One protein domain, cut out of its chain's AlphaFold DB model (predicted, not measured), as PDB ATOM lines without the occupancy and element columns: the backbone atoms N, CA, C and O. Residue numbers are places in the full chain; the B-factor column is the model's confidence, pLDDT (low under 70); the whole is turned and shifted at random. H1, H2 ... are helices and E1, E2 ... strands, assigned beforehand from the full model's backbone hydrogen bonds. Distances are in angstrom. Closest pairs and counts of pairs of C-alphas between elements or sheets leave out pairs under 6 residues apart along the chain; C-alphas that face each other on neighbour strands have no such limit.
ATOM      1  N   PRO A 284      39.078  34.089  46.810       72.75
ATOM      2  CA  PRO A 284      39.162  32.673  46.508       72.75
ATOM      3  C   PRO A 284      39.986  31.952  47.583       72.75
ATOM      4  O   PRO A 284      40.723  32.566  48.359       72.75
ATOM      5  N   ALA A 285      39.892  30.620  47.606       66.81
ATOM      6  CA  ALA A 285      40.772  29.806  48.437       66.81
ATOM      7  C   ALA A 285      42.239  30.189  48.171       66.81
ATOM      8  O   ALA A 285      42.689  30.168  47.020       66.81
ATOM      9  N   GLY A 286      42.939  30.580  49.238       63.03
ATOM     10  CA  GLY A 286      44.293  31.106  49.166       63.03
ATOM     11  C   GLY A 286      45.280  30.053  48.673       63.03
ATOM     12  O   GLY A 286      45.226  28.896  49.087       63.03
ATOM     13  N   ASN A 287      46.187  30.478  47.800       73.56
ATOM     14  CA  ASN A 287      47.447  29.798  47.554       73.56
ATOM     15  C   ASN A 287      48.530  30.609  48.277       73.56
ATOM     16  O   ASN A 287      48.459  31.838  48.281       73.56
ATOM     17  N   ALA A 288      49.488  29.938  48.918       75.81
ATOM     18  CA  ALA A 288      50.532  30.605  49.687       75.81
ATOM     19  C   ALA A 288      51.353  31.556  48.804       75.81
ATOM     20  O   ALA A 288      51.665  32.656  49.234       75.81
ATOM     21  N   GLU A 289      51.607  31.187  47.549       84.12
ATOM     22  CA  GLU A 289      52.362  32.011  46.592       84.12
ATOM     23  C   GLU A 289      51.528  33.121  45.924       84.12
ATOM     24  O   GLU A 289      52.005  33.786  45.012       84.12
ATOM     25  N   THR A 290      50.271  33.325  46.334       84.94
ATOM     26  CA  THR A 290      49.392  34.337  45.739       84.94
ATOM     27  C   THR A 290      49.008  35.403  46.756       84.94
ATOM     28  O   THR A 290      48.445  35.114  47.814       84.94
ATOM     29  N   GLY A 291      49.265  36.656  46.404       87.69
ATOM     30  CA  GLY A 291      48.705  37.823  47.058       87.69
ATOM     31  C   GLY A 291      47.462  38.358  46.359       87.69
ATOM     32  O   GLY A 291      47.239  38.107  45.175       87.69
ATOM     33  N   TYR A 292      46.653  39.117  47.098       87.81
ATOM     34  CA  TYR A 292      45.405  39.678  46.579       87.81
ATOM     35  C   TYR A 292      45.247  41.158  46.929       87.81
ATOM     36  O   TYR A 292      45.511  41.563  48.063       87.81
ATOM     37  N   ALA A 293      44.740  41.935  45.974       90.44
ATOM     38  CA  ALA A 293      44.147  43.253  46.200       90.44
ATOM     39  C   ALA A 293      42.770  43.303  45.525       90.44
ATOM     40  O   ALA A 293      42.517  42.568  44.576       90.44
ATOM     41  N   TRP A 294      41.839  44.094  46.044       91.69
ATOM     42  CA  TRP A 294      40.461  44.107  45.554       91.69
ATOM     43  C   TRP A 294      39.753  45.402  45.920       91.69
ATOM     44  O   TRP A 294      40.170  46.111  46.838       91.69
ATOM     45  N   GLY A 295      38.654  45.685  45.230       92.38
ATOM     46  CA  GLY A 295      37.832  46.856  45.494       92.38
ATOM     47  C   GLY A 295      36.612  46.926  44.586       92.38
ATOM     48  O   GLY A 295      36.442  46.105  43.685       92.38
ATOM     49  N   ALA A 296      35.753  47.907  44.843       94.19
ATOM     50  CA  ALA A 296      34.660  48.256  43.945       94.19
ATOM     51  C   ALA A 296      35.175  49.102  42.768       94.19
ATOM     52  O   ALA A 296      36.195  49.785  42.877       94.19
ATOM     53  N   VAL A 297      34.457  49.062  41.648       95.38
ATOM     54  CA  VAL A 297      34.687  49.926  40.488       95.38
ATOM     55  C   VAL A 297      33.355  50.432  39.947       95.38
ATOM     56  O   VAL A 297      32.355  49.711  39.967       95.38
ATOM     57  N   HIS A 298      33.349  51.676  39.480       95.06
ATOM     58  CA  HIS A 298      32.169  52.326  38.928       95.06
ATOM     59  C   HIS A 298      32.166  52.274  37.402       95.06
ATOM     60  O   HIS A 298      33.218  52.253  36.758       95.06
ATOM     61  N   LYS A 299      30.969  52.284  36.822       95.56
ATOM     62  CA  LYS A 299      30.766  52.452  35.387       95.56
ATOM     63  C   LYS A 299      31.508  53.696  34.895       95.56
ATOM     64  O   LYS A 299      31.524  54.723  35.566       95.56
ATOM     65  N   SER A 300      32.101  53.594  33.711       94.44
ATOM     66  CA  SER A 300      32.887  54.646  33.059       94.44
ATOM     67  C   SER A 300      34.183  55.039  33.780       94.44
ATOM     68  O   SER A 300      34.945  55.836  33.234       94.44
ATOM     69  N   CYS A 301      34.510  54.465  34.945       94.19
ATOM     70  CA  CYS A 301      35.859  54.583  35.492       94.19
ATOM     71  C   CYS A 301      36.851  53.751  34.679       94.19
ATOM     72  O   CYS A 301      36.524  52.694  34.140       94.19
ATOM     73  N   ARG A 302      38.114  54.159  34.731       95.94
ATOM     74  CA  ARG A 302      39.274  53.311  34.465       95.94
ATOM     75  C   ARG A 302      39.960  52.973  35.786       95.94
ATOM     76  O   ARG A 302      40.010  53.803  36.693       95.94
ATOM     77  N   LEU A 303      40.508  51.767  35.891       96.25
ATOM     78  CA  LEU A 303      41.390  51.395  36.991       96.25
ATOM     79  C   LEU A 303      42.808  51.846  36.657       96.25
ATOM     80  O   LEU A 303      43.379  51.430  35.647       96.25
ATOM     81  N   ARG A 304      43.366  52.702  37.506       96.38
ATOM     82  CA  ARG A 304      44.747  53.172  37.447       96.38
ATOM     83  C   ARG A 304      45.575  52.408  38.470       96.38
ATOM     84  O   ARG A 304      45.246  52.415  39.653       96.38
ATOM     85  N   PHE A 305      46.646  51.780  38.005       96.12
ATOM     86  CA  PHE A 305      47.577  50.996  38.806       96.12
ATOM     87  C   PHE A 305      48.918  51.717  38.853       96.12
ATOM     88  O   PHE A 305      49.527  51.954  37.811       96.12
ATOM     89  N   GLU A 306      49.354  52.060  40.057       96.12
ATOM     90  CA  GLU A 306      50.668  52.620  40.360       96.12
ATOM     91  C   GLU A 306      51.467  51.555  41.119       96.12
ATOM     92  O   GLU A 306      51.146  51.224  42.264       96.12
ATOM     93  N   CYS A 307      52.476  50.993  40.455       95.00
ATOM     94  CA  CYS A 307      53.322  49.918  40.961       95.00
ATOM     95  C   CYS A 307      54.741  50.438  41.212       95.00
ATOM     96  O   CYS A 307      55.321  51.126  40.371       95.00
ATOM     97  N   THR A 308      55.309  50.075  42.357       96.25
ATOM     98  CA  THR A 308      56.710  50.378  42.698       96.25
ATOM     99  C   THR A 308      57.664  49.305  42.176       96.25
ATOM    100  O   THR A 308      57.269  48.156  41.986       96.25
ATOM    101  N   ASP A 309      58.942  49.650  42.009       95.56
ATOM    102  CA  ASP A 309      59.977  48.660  41.678       95.56
ATOM    103  C   ASP A 309      60.150  47.631  42.807       95.56
ATOM    104  O   ASP A 309      60.414  46.462  42.545       95.56
ATOM    105  N   GLU A 310      59.928  48.039  44.064       95.00
ATOM    106  CA  GLU A 310      59.938  47.133  45.217       95.00
ATOM    107  C   GLU A 310      58.867  46.041  45.083       95.00
ATOM    108  O   GLU A 310      59.142  44.876  45.361       95.00
ATOM    109  N   LEU A 311      57.660  46.388  44.618       93.81
ATOM    110  CA  LEU A 311      56.624  45.395  44.341       93.81
ATOM    111  C   LEU A 311      57.096  44.390  43.289       93.81
ATOM    112  O   LEU A 311      56.952  43.188  43.500       93.81
ATOM    113  N   TRP A 312      57.655  44.879  42.179       95.56
ATOM    114  CA  TRP A 312      58.147  44.038  41.086       95.56
ATOM    115  C   TRP A 312      59.335  43.159  41.497       95.56
ATOM    116  O   TRP A 312      59.485  42.073  40.961       95.56
ATOM    117  N   GLY A 313      60.125  43.556  42.496       95.00
ATOM    118  CA  GLY A 313      61.130  42.671  43.100       95.00
ATOM    119  C   GLY A 313      60.532  41.489  43.878       95.00
ATOM    120  O   GLY A 313      61.206  40.491  44.115       95.00
ATOM    121  N   LEU A 314      59.259  41.571  44.283       94.88
ATOM    122  CA  LEU A 314      58.587  40.541  45.083       94.88
ATOM    123  C   LEU A 314      57.641  39.653  44.266       94.88
ATOM    124  O   LEU A 314      57.314  38.550  44.716       94.88
ATOM    125  N   ILE A 315      57.156  40.125  43.118       94.62
ATOM    126  CA  ILE A 315      56.124  39.448  42.324       94.62
ATOM    127  C   ILE A 315      56.627  39.175  40.912       94.62
ATOM    128  O   ILE A 315      57.196  40.056  40.284       94.62
ATOM    129  N   ASP A 316      56.323  37.993  40.387       93.44
ATOM    130  CA  ASP A 316      56.633  37.643  38.998       93.44
ATOM    131  C   ASP A 316      55.480  38.026  38.056       93.44
ATOM    132  O   ASP A 316      55.684  38.258  36.864       93.44
ATOM    133  N   MET A 317      54.245  38.109  38.573       91.75
ATOM    134  CA  MET A 317      53.063  38.401  37.758       91.75
ATOM    135  C   MET A 317      51.989  39.181  38.526       91.75
ATOM    136  O   MET A 317      51.699  38.896  39.692       91.75
ATOM    137  N   LEU A 318      51.343  40.123  37.830       92.38
ATOM    138  CA  LEU A 318      50.213  40.911  38.320       92.38
ATOM    139  C   LEU A 318      49.022  40.765  37.367       92.38
ATOM    140  O   LEU A 318      49.031  41.295  36.261       92.38
ATOM    141  N   TYR A 319      47.982  40.061  37.806       89.25
ATOM    142  CA  TYR A 319      46.807  39.771  36.990       89.25
ATOM    143  C   TYR A 319      45.561  40.438  37.567       89.25
ATOM    144  O   TYR A 319      45.342  40.416  38.778       89.25
ATOM    145  N   VAL A 320      44.721  41.004  36.709       90.62
ATOM    146  CA  VAL A 320      43.524  41.754  37.087       90.62
ATOM    147  C   VAL A 320      42.297  41.114  36.459       90.62
ATOM    148  O   VAL A 320      42.263  40.862  35.260       90.62
ATOM    149  N   VAL A 321      41.258  40.923  37.269       90.44
ATOM    150  CA  VAL A 321      39.906  40.620  36.795       90.44
ATOM    151  C   VAL A 321      38.966  41.710  37.243       90.44
ATOM    152  O   VAL A 321      38.981  42.106  38.408       90.44
ATOM    153  N   ILE A 322      38.110  42.147  36.335       92.12
ATOM    154  CA  ILE A 322      36.995  43.041  36.614       92.12
ATOM    155  C   ILE A 322      35.717  42.224  36.454       92.12
ATOM    156  O   ILE A 322      35.560  41.526  35.460       92.12
ATOM    157  N   TYR A 323      34.809  42.301  37.419       90.94
ATOM    158  CA  TYR A 323      33.568  41.537  37.475       90.94
ATOM    159  C   TYR A 323      32.350  42.450  37.499       90.94
ATOM    160  O   TYR A 323      32.384  43.506  38.130       90.94
ATOM    161  N   THR A 324      31.251  41.991  36.899       91.44
ATOM    162  CA  THR A 324      29.911  42.567  37.053       91.44
ATOM    163  C   THR A 324      29.463  42.493  38.518       91.44
ATOM    164  O   THR A 324      30.014  41.732  39.322       91.44
ATOM    165  N   ARG A 325      28.381  43.194  38.887       89.56
ATOM    166  CA  ARG A 325      27.738  42.983  40.205       89.56
ATOM    167  C   ARG A 325      27.260  41.537  40.417       89.56
ATOM    168  O   ARG A 325      27.138  41.101  41.560       89.56
ATOM    169  N   GLY A 326      27.010  40.807  39.332       85.56
ATOM    170  CA  GLY A 326      26.694  39.383  39.329       85.56
ATOM    171  C   GLY A 326      27.885  38.476  39.640       85.56
ATOM    172  O   GLY A 326      27.685  37.299  39.872       85.56
ATOM    173  N   SER A 327      29.117  38.992  39.744       85.44
ATOM    174  CA  SER A 327      30.356  38.190  39.829       85.44
ATOM    175  C   SER A 327      30.728  37.441  38.545       85.44
ATOM    176  O   SER A 327      31.481  36.472  38.602       85.44
ATOM    177  N   ILE A 328      30.256  37.907  37.386       85.75
ATOM    178  CA  ILE A 328      30.700  37.396  36.081       85.75
ATOM    179  C   ILE A 328      31.848  38.271  35.583       85.75
ATOM    180  O   ILE A 328      31.808  39.487  35.751       85.75
ATOM    181  N   THR A 329      32.887  37.683  34.998       88.06
ATOM    182  CA  THR A 329      34.021  38.451  34.468       88.06
ATOM    183  C   THR A 329      33.571  39.384  33.344       88.06
ATOM    184  O   THR A 329      32.870  38.986  32.419       88.06
ATOM    185  N   MET A 330      33.987  40.643  33.431       88.62
ATOM    186  CA  MET A 330      33.841  41.648  32.386       88.62
ATOM    187  C   MET A 330      35.088  41.817  31.539       88.62
ATOM    188  O   MET A 330      34.962  42.075  30.349       88.62
ATOM    189  N   ALA A 331      36.245  41.761  32.189       88.69
ATOM    190  CA  ALA A 331      37.551  41.917  31.578       88.69
ATOM    191  C   ALA A 331      38.585  41.212  32.452       88.69
ATOM    192  O   ALA A 331      38.451  41.179  33.680       88.69
ATOM    193  N   SER A 332      39.619  40.688  31.810       86.81
ATOM    194  CA  SER A 332      40.685  39.928  32.446       86.81
ATOM    195  C   SER A 332      41.990  40.233  31.724       86.81
ATOM    196  O   SER A 332      42.016  40.178  30.497       86.81
ATOM    197  N   PHE A 333      43.040  40.636  32.439       87.06
ATOM    198  CA  PHE A 333      44.310  41.014  31.812       87.06
ATOM    199  C   PHE A 333      45.498  40.941  32.776       87.06
ATOM    200  O   PHE A 333      45.366  41.151  33.982       87.06
ATOM    201  N   GLU A 334      46.684  40.698  32.219       89.56
ATOM    202  CA  GLU A 334      47.967  40.831  32.911       89.56
ATOM    203  C   GLU A 334      48.491  42.269  32.769       89.56
ATOM    204  O   GLU A 334      48.428  42.867  31.694       89.56
ATOM    205  N   ILE A 335      49.020  42.837  33.854       91.81
ATOM    206  CA  ILE A 335      49.795  44.077  33.789       91.81
ATOM    207  C   ILE A 335      51.243  43.694  33.466       91.81
ATOM    208  O   ILE A 335      51.839  42.955  34.251       91.81
ATOM    209  N   PRO A 336      51.832  44.213  32.367       92.38
ATOM    210  CA  PRO A 336      53.194  43.870  31.979       92.38
ATOM    211  C   PRO A 336      54.196  44.100  33.111       92.38
ATOM    212  O   PRO A 336      54.180  45.150  33.763       92.38
ATOM    213  N   HIS A 337      55.080  43.127  33.316       92.38
ATOM    214  CA  HIS A 337      56.082  43.168  34.374       92.38
ATOM    215  C   HIS A 337      56.953  44.434  34.301       92.38
ATOM    216  O   HIS A 337      57.354  44.870  33.221       92.38
ATOM    217  N   GLY A 338      57.248  45.034  35.458       93.62
ATOM    218  CA  GLY A 338      58.049  46.260  35.569       93.62
ATOM    219  C   GLY A 338      57.302  47.551  35.208       93.62
ATOM    220  O   GLY A 338      57.848  48.647  35.338       93.62
ATOM    221  N   ARG A 339      56.038  47.472  34.773       94.38
ATOM    222  CA  ARG A 339      55.263  48.663  34.425       94.38
ATOM    223  C   ARG A 339      54.853  49.432  35.680       94.38
ATOM    224  O   ARG A 339      54.087  48.938  36.501       94.38
ATOM    225  N   ARG A 340      55.334  50.671  35.812       94.56
ATOM    226  CA  ARG A 340      55.033  51.540  36.968       94.56
ATOM    227  C   ARG A 340      53.632  52.143  36.943       94.56
ATOM    228  O   ARG A 340      53.031  52.320  37.996       94.56
ATOM    229  N   LEU A 341      53.117  52.466  35.756       95.62
ATOM    230  CA  LEU A 341      51.778  53.023  35.574       95.62
ATOM    231  C   LEU A 341      51.021  52.250  34.492       95.62
ATOM    232  O   LEU A 341      51.468  52.152  33.343       95.62
ATOM    233  N   PHE A 342      49.852  51.734  34.851       95.56
ATOM    234  CA  PHE A 342      48.933  51.077  33.927       95.56
ATOM    235  C   PHE A 342      47.516  51.615  34.108       95.56
ATOM    236  O   PHE A 342      47.094  51.917  35.222       95.56
ATOM    237  N   LEU A 343      46.778  51.727  33.006       95.69
ATOM    238  CA  LEU A 343      45.400  52.195  32.997       95.69
ATOM    239  C   LEU A 343      44.542  51.200  32.221       95.69
ATOM    240  O   LEU A 343      44.848  50.896  31.069       95.69
ATOM    241  N   SER A 344      43.470  50.708  32.836       94.81
ATOM    242  CA  SER A 344      42.547  49.796  32.163       94.81
ATOM    243  C   SER A 344      41.719  50.506  31.083       94.81
ATOM    244  O   SER A 344      41.629  51.741  31.016       94.81
ATOM    245  N   ALA A 345      41.031  49.706  30.266       93.69
ATOM    246  CA  ALA A 345      39.873  50.187  29.524       93.69
ATOM    247  C   ALA A 345      38.781  50.696  30.494       93.69
ATOM    248  O   ALA A 345      38.744  50.252  31.652       93.69
ATOM    249  N   PRO A 346      37.906  51.622  30.057       95.19
ATOM    250  CA  PRO A 346      36.750  52.029  30.843       95.19
ATOM    251  C   PRO A 346      35.854  50.835  31.166       95.19
ATOM    252  O   PRO A 346      35.581  49.997  30.305       95.19
ATOM    253  N   VAL A 347      35.378  50.766  32.403       93.88
ATOM    254  CA  VAL A 347      34.469  49.708  32.833       93.88
ATOM    255  C   VAL A 347      33.054  50.012  32.337       93.88
ATOM    256  O   VAL A 347      32.559  51.130  32.467       93.88
ATOM    257  N   VAL A 348      32.388  49.014  31.759       92.81
ATOM    258  CA  VAL A 348      31.082  49.189  31.097       92.81
ATOM    259  C   VAL A 348      29.896  49.263  32.066       92.81
ATOM    260  O   VAL A 348      28.845  49.804  31.715       92.81
ATOM    261  N   GLU A 349      30.061  48.775  33.297       93.88
ATOM    262  CA  GLU A 349      29.074  48.863  34.373       93.88
ATOM    263  C   GLU A 349      29.722  48.834  35.766       93.88
ATOM    264  O   GLU A 349      30.898  48.513  35.919       93.88
ATOM    265  N   ASP A 350      28.943  49.157  36.796       95.19
ATOM    266  CA  ASP A 350      29.392  49.030  38.179       95.19
ATOM    267  C   ASP A 350      29.707  47.575  38.526       95.19
ATOM    268  O   ASP A 350      28.983  46.645  38.162       95.19
ATOM    269  N   GLY A 351      30.738  47.384  39.333       94.31
ATOM    270  CA  GLY A 351      31.191  46.056  39.681       94.31
ATOM    271  C   GLY A 351      32.352  46.091  40.649       94.31
ATOM    272  O   GLY A 351      32.489  46.992  41.475       94.31
ATOM    273  N   PHE A 352      33.205  45.091  40.574       93.25
ATOM    274  CA  PHE A 352      34.365  45.017  41.445       93.25
ATOM    275  C   PHE A 352      35.533  44.372  40.734       93.25
ATOM    276  O   PHE A 352      35.363  43.700  39.724       93.25
ATOM    277  N   PHE A 353      36.728  44.566  41.268       93.00
ATOM    278  CA  PHE A 353      37.935  43.982  40.716       93.00
ATOM    279  C   PHE A 353      38.646  43.104  41.742       93.00
ATOM    280  O   PHE A 353      38.558  43.317  42.955       93.00
ATOM    281  N   LEU A 354      39.379  42.121  41.229       90.56
ATOM    282  CA  LEU A 354      40.325  41.302  41.968       90.56
ATOM    283  C   LEU A 354      41.666  41.361  41.246       90.56
ATOM    284  O   LEU A 354      41.776  40.988  40.083       90.56
ATOM    285  N   VAL A 355      42.690  41.782  41.967       91.25
ATOM    286  CA  VAL A 355      44.084  41.691  41.561       91.25
ATOM    287  C   VAL A 355      44.702  40.480  42.235       91.25
ATOM    288  O   VAL A 355      44.577  40.307  43.450       91.25
ATOM    289  N   ARG A 356      45.390  39.658  41.449       89.19
ATOM    290  CA  ARG A 356      46.217  38.549  41.910       89.19
ATOM    291  C   ARG A 356      47.678  38.877  41.652       89.19
ATOM    292  O   ARG A 356      48.056  39.201  40.532       89.19
ATOM    293  N   MET A 357      48.480  38.769  42.697       91.56
ATOM    294  CA  MET A 357      49.930  38.918  42.664       91.56
ATOM    295  C   MET A 357      50.533  37.530  42.825       91.56
ATOM    296  O   MET A 357      50.350  36.929  43.882       91.56
ATOM    297  N   ILE A 358      51.203  36.997  41.811       90.75
ATOM    298  CA  ILE A 358      51.959  35.751  41.971       90.75
ATOM    299  C   ILE A 358      53.363  36.117  42.427       90.75
ATOM    300  O   ILE A 358      54.047  36.900  41.772       90.75
ATOM    301  N   LEU A 359      53.750  35.601  43.590       91.69
ATOM    302  CA  LEU A 359      55.051  35.872  44.183       91.69
ATOM    303  C   LEU A 359      56.160  35.220  43.370       91.69
ATOM    304  O   LEU A 359      56.038  34.057  42.991       91.69
ATOM    305  N   GLY A 360      57.253  35.958  43.208       92.50
ATOM    306  CA  GLY A 360      58.521  35.387  42.789       92.50
ATOM    307  C   GLY A 360      59.271  34.747  43.953       92.50
ATOM    308  O   GLY A 360      58.821  34.744  45.108       92.50
ATOM    309  N   SER A 361      60.464  34.238  43.655       90.44
ATOM    310  CA  SER A 361      61.306  33.525  44.625       90.44
ATOM    311  C   SER A 361      61.598  34.358  45.879       90.44
ATOM    312  O   SER A 361      61.464  33.864  47.006       90.44
ATOM    313  N   GLU A 362      61.942  35.640  45.710       91.44
ATOM    314  CA  GLU A 362      62.228  36.544  46.828       91.44
ATOM    315  C   GLU A 362      60.981  36.860  47.656       91.44
ATOM    316  O   GLU A 362      61.017  36.767  48.890       91.44
ATOM    317  N   GLY A 363      59.859  37.173  46.998       91.06
ATOM    318  CA  GLY A 363      58.588  37.450  47.663       91.06
ATOM    319  C   GLY A 363      58.098  36.264  48.486       91.06
ATOM    320  O   GLY A 363      57.734  36.418  49.658       91.06
ATOM    321  N   PHE A 364      58.176  35.056  47.925       89.94
ATOM    322  CA  PHE A 364      57.805  33.834  48.629       89.94
ATOM    323  C   PHE A 364      58.759  33.525  49.795       89.94
ATOM    324  O   PHE A 364      58.324  33.148  50.887       89.94
ATOM    325  N   ALA A 365      60.067  33.738  49.627       90.12
ATOM    326  CA  ALA A 365      61.036  33.599  50.715       90.12
ATOM    327  C   ALA A 365      60.794  34.615  51.848       90.12
ATOM    328  O   ALA A 365      60.852  34.257  53.027       90.12
ATOM    329  N   ALA A 366      60.491  35.873  51.523       88.50
ATOM    330  CA  ALA A 366      60.141  36.904  52.498       88.50
ATOM    331  C   ALA A 366      58.873  36.534  53.282       88.50
ATOM    332  O   ALA A 366      58.840  36.634  54.510       88.50
ATOM    333  N   GLN A 367      57.851  36.030  52.592       86.06
ATOM    334  CA  GLN A 367      56.624  35.552  53.215       86.06
ATOM    335  C   GLN A 367      56.873  34.359  54.151       86.06
ATOM    336  O   GLN A 367      56.400  34.372  55.288       86.06
ATOM    337  N   ARG A 368      57.664  33.360  53.729       86.12
ATOM    338  CA  ARG A 368      58.045  32.224  54.590       86.12
ATOM    339  C   ARG A 368      58.780  32.676  55.848       86.12
ATOM    340  O   ARG A 368      58.458  32.195  56.931       86.12
ATOM    341  N   ARG A 369      59.712  33.630  55.730       88.44
ATOM    342  CA  ARG A 369      60.426  34.208  56.883       88.44
ATOM    343  C   ARG A 369      59.470  34.879  57.871       88.44
ATOM    344  O   ARG A 369      59.585  34.635  59.068       88.44
ATOM    345  N   ARG A 370      58.492  35.655  57.387       83.25
ATOM    346  CA  ARG A 370      57.455  36.274  58.240       83.25
ATOM    347  C   ARG A 370      56.643  35.226  59.003       83.25
ATOM    348  O   ARG A 370      56.466  35.352  60.211       83.25
ATOM    349  N   LEU A 371      56.206  34.168  58.316       81.12
ATOM    350  CA  LEU A 371      55.446  33.077  58.937       81.12
ATOM    351  C   LEU A 371      56.280  32.309  59.975       81.12
ATOM    352  O   LEU A 371      55.786  32.023  61.064       81.12
ATOM    353  N   ALA A 372      57.545  32.014  59.663       84.25
ATOM    354  CA  ALA A 372      58.468  31.332  60.569       84.25
ATOM    355  C   ALA A 372      58.795  32.163  61.821       84.25
ATOM    356  O   ALA A 372      58.926  31.606  62.906       84.25
ATOM    357  N   ALA A 373      58.849  33.493  61.699       85.00
ATOM    358  CA  ALA A 373      59.076  34.416  62.812       85.00
ATOM    359  C   ALA A 373      57.889  34.525  63.792       85.00
ATOM    360  O   ALA A 373      57.875  35.395  64.660       85.00
ATOM    361  N   GLY A 374      56.864  33.677  63.662       71.94
ATOM    362  CA  GLY A 374      55.744  33.652  64.597       71.94
ATOM    363  C   GLY A 374      54.799  34.844  64.459       71.94
ATOM    364  O   GLY A 374      53.934  35.017  65.321       71.94
ATOM    365  N   GLN A 375      54.888  35.618  63.365       65.88
ATOM    366  CA  GLN A 375      53.788  36.479  62.927       65.88
ATOM    367  C   GLN A 375      52.641  35.564  62.486       65.88
ATOM    368  O   GLN A 375      52.438  35.290  61.303       65.88
ATOM    369  N   LYS A 376      51.934  35.003  63.475       51.25
ATOM    370  CA  LYS A 376      50.770  34.155  63.259       51.25
ATOM    371  C   LYS A 376      49.783  34.958  62.428       51.25
ATOM    372  O   LYS A 376      49.395  36.064  62.806       51.25
ATOM    373  N   ALA A 377      49.360  34.375  61.310       49.72
ATOM    374  CA  ALA A 377      48.180  34.843  60.613       49.72
ATOM    375  C   ALA A 377      47.037  34.973  61.645       49.72
ATOM    376  O   ALA A 377      46.917  34.107  62.517       49.72
ATOM    377  N   PRO A 378      46.205  36.027  61.594       43.25
ATOM    378  CA  PRO A 378      45.258  36.308  62.673       43.25
ATOM    379  C   PRO A 378      44.136  35.259  62.872       43.25
ATOM    380  O   PRO A 378      43.209  35.500  63.641       43.25
ATOM    381  N   SER A 379      44.171  34.096  62.207       44.78
ATOM    382  CA  SER A 379      43.239  32.981  62.415       44.78
ATOM    383  C   SER A 379      43.733  31.670  61.776       44.78
ATOM    384  O   SER A 379      44.599  31.673  60.904       44.78
ATOM    385  N   ASN A 380      43.102  30.546  62.144       45.69
ATOM    386  CA  ASN A 380      43.242  29.221  61.508       45.69
ATOM    387  C   ASN A 380      42.681  29.153  60.062       45.69
ATOM    388  O   ASN A 380      42.356  28.066  59.582       45.69
ATOM    389  N   ASP A 381      42.490  30.285  59.378       49.66
ATOM    390  CA  ASP A 381      41.924  30.332  58.030       49.66
ATOM    391  C   ASP A 381      43.048  30.314  56.976       49.66
ATOM    392  O   ASP A 381      43.820  31.272  56.893       49.66
ATOM    393  N   PRO A 382      43.155  29.265  56.139       44.31
ATOM    394  CA  PRO A 382      44.204  29.166  55.131       44.31
ATOM    395  C   PRO A 382      44.157  30.266  54.053       44.31
ATOM    396  O   PRO A 382      45.140  30.470  53.344       44.31
ATOM    397  N   THR A 383      43.064  31.029  53.942       44.94
ATOM    398  CA  THR A 383      43.002  32.221  53.072       44.94
ATOM    399  C   THR A 383      43.834  33.401  53.594       44.94
ATOM    400  O   THR A 383      44.196  34.293  52.821       44.94
ATOM    401  N   MET A 384      44.202  33.398  54.882       47.78
ATOM    402  CA  MET A 384      45.021  34.444  55.511       47.78
ATOM    403  C   MET A 384      46.529  34.284  55.290       47.78
ATOM    404  O   MET A 384      47.283  35.163  55.698       47.78
ATOM    405  N   TYR A 385      46.974  33.226  54.607       51.66
ATOM    406  CA  TYR A 385      48.375  33.074  54.196       51.66
ATOM    407  C   TYR A 385      48.717  33.826  52.909       51.66
ATOM    408  O   TYR A 385      49.825  33.671  52.419       51.66
ATOM    409  N   SER A 386      47.807  34.617  52.340       59.88
ATOM    410  CA  SER A 386      48.093  35.372  51.118       59.88
ATOM    411  C   SER A 386      48.998  36.572  51.392       59.88
ATOM    412  O   SER A 386      48.824  37.296  52.377       59.88
ATOM    413  N   PHE A 387      49.977  36.790  50.513       66.62
ATOM    414  CA  PHE A 387      50.781  38.007  50.529       66.62
ATOM    415  C   PHE A 387      49.885  39.235  50.345       66.62
ATOM    416  O   PHE A 387      48.904  39.219  49.600       66.62
ATOM    417  N   GLN A 388      50.229  40.324  51.020       71.56
ATOM    418  CA  GLN A 388      49.613  41.615  50.770       71.56
ATOM    419  C   GLN A 388      50.708  42.612  50.455       71.56
ATOM    420  O   GLN A 388      51.588  42.838  51.288       71.56
ATOM    421  N   ALA A 389      50.622  43.204  49.266       63.31
ATOM    422  CA  ALA A 389      51.393  44.392  48.961       63.31
ATOM    423  C   ALA A 389      51.024  45.476  49.975       63.31
ATOM    424  O   ALA A 389      49.846  45.663  50.310       63.31
ATOM    425  N   ALA A 390      52.028  46.185  50.476       70.06
ATOM    426  CA  ALA A 390      51.771  47.385  51.245       70.06
ATOM    427  C   ALA A 390      51.017  48.394  50.354       70.06
ATOM    428  O   ALA A 390      51.286  48.456  49.153       70.06
ATOM    429  N   PRO A 391      50.128  49.238  50.909       66.75
ATOM    430  CA  PRO A 391      49.433  50.267  50.127       66.75
ATOM    431  C   PRO A 391      50.372  51.208  49.352       66.75
ATOM    432  O   PRO A 391      49.965  51.815  48.369       66.75
ATOM    433  N   GLN A 392      51.625  51.332  49.802       73.12
ATOM    434  CA  GLN A 392      52.665  52.123  49.141       73.12
ATOM    435  C   GLN A 392      53.292  51.401  47.938       73.12
ATOM    436  O   GLN A 392      53.802  52.053  47.038       73.12
ATOM    437  N   GLN A 393      53.250  50.065  47.918       86.44
ATOM    438  CA  GLN A 393      53.852  49.238  46.873       86.44
ATOM    439  C   GLN A 393      52.940  49.088  45.648       86.44
ATOM    440  O   GLN A 393      53.439  49.055  44.522       86.44
ATOM    441  N   LEU A 394      51.625  48.999  45.881       92.94
ATOM    442  CA  LEU A 394      50.578  48.926  44.864       92.94
ATOM    443  C   LEU A 394      49.432  49.861  45.244       92.94
ATOM    444  O   LEU A 394      48.714  49.612  46.217       92.94
ATOM    445  N   LYS A 395      49.208  50.890  44.431       94.12
ATOM    446  CA  LYS A 395      48.070  51.793  44.577       94.12
ATOM    447  C   LYS A 395      47.131  51.638  43.389       94.12
ATOM    448  O   LYS A 395      47.550  51.687  42.236       94.12
ATOM    449  N   ILE A 396      45.852  51.441  43.694       94.62
ATOM    450  CA  ILE A 396      44.792  51.241  42.706       94.62
ATOM    451  C   ILE A 396      43.743  52.325  42.915       94.62
ATOM    452  O   ILE A 396      43.218  52.465  44.021       94.62
ATOM    453  N   THR A 397      43.433  53.085  41.870       94.50
ATOM    454  CA  THR A 397      42.411  54.139  41.917       94.50
ATOM    455  C   THR A 397      41.414  54.014  40.766       94.50
ATOM    456  O   THR A 397      41.763  53.600  39.663       94.50
ATOM    457  N   CYS A 398      40.154  54.362  41.035       93.19
ATOM    458  CA  CYS A 398      39.113  54.580  40.023       93.19
ATOM    459  C   CYS A 398      39.273  56.026  39.546       93.19
ATOM    460  O   CYS A 398      39.197  56.937  40.370       93.19
ATOM    461  N   VAL A 399      39.532  56.242  38.261       93.94
ATOM    462  CA  VAL A 399      39.584  57.583  37.659       93.94
ATOM    463  C   VAL A 399      38.503  57.681  36.593       93.94
ATOM    464  O   VAL A 399      38.303  56.714  35.854       93.94
ATOM    465  N   ASN A 400      37.787  58.803  36.500       90.62
ATOM    466  CA  ASN A 400      36.782  58.962  35.447       90.62
ATOM    467  C   ASN A 400      37.465  58.910  34.081       90.62
ATOM    468  O   ASN A 400      38.553  59.458  33.904       90.62
ATOM    469  N   ALA A 401      36.831  58.259  33.105       83.31
ATOM    470  CA  ALA A 401      37.391  58.167  31.759       83.31
ATOM    471  C   ALA A 401      37.608  59.539  31.098       83.31
ATOM    472  O   ALA A 401      38.493  59.645  30.254       83.31
TER     473      ALA A 401
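AT A GLANCE: This is residues 284 to 401 of the 431 residues of an uncharacterized protein of Chrysochromulina tobinii (UniProt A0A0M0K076). Two antiparallel sheets lie face to face as a sandwich, a larger, twisted one of E1, E6, E3, E4 and a smaller one of E5, E2, E7. At the end where E3 begins and E6 ends sit H1 and H2, with H2 reaching beyond the sheets; a low-confidence stretch with little H3 leads from H2 back to E7. The printed part has 118 residues with three named helices and seven named strands, in the order E1 E2 H1 E3 E4 E5 E6 H2 H3 E7; the class is mixed, helices and strands. It is compact, with a radius of gyration of the C-alphas of 14.9 A, and spans 44 by 30 by 19 A.

IN THESE COORDINATES: Find C-alpha 290 at (49.392, 34.337, 45.739), where E1, residues 290 to 297, begins its 22.1 A. Its sheet also holds E6, residues 351 to 359, 26.3 A; E3, residues 315 to 324, 26.9 A; and E4, residues 329 to 335, 16.8 A. In the second sheet look for E5, residues 341 to 343, 6.9 A; E2, residues 301 to 307, 18.9 A; and E7, residues 394 to 400, 19.5 A, ending at C-alpha 400 (36.782, 58.962, 35.447). The helices are H1, residues 309 to 314, 8.9 A; H2, residues 361 to 372, 16.3 A; and H3, residues 382 to 385, 5.8 A.

HOW THE PARTS SIT: In the larger sheet, look at N 293 and O 355, 3.0 A, between E1 and E6, N 354 and O 321, 2.8 A, between E6 and E3, and N 320 and O 333, 2.8 A, in the hairpin E3 and E4. In the other, N 342 and O 305 are 3.0 A apart between E5 and E2, and N 304 and O 397 2.8 A between E2 and E7. The facing parts of this sandwich, two sheets face to face, are 10.9 A centre to centre, with strands at 18 degrees. H1 only grazes the larger sheet, with residues 311 to 314. H2 is on that sheet at a height of 10.6 A over the sheet. With residues 361 to 364 alone H2 touches H1, closest at the C-alphas of Leu 314 and Gly 363, 4.0 A. H3 is apart from H2. In H1 and H2 every O i to N i+4 pair is within hydrogen-bond range; H3 is too short for such a pair, and its one O i to N i+3 pair is not within range.

THE WHOLE: The C-alphas farthest apart, Gly 374 and Ala 401, are 44.9 A apart. The printed part has no cut, and no link is long. Mean pLDDT of the printed part is 85.1; look for values under 70 at residues 285 to 286, 375 to 387, 389 and 391.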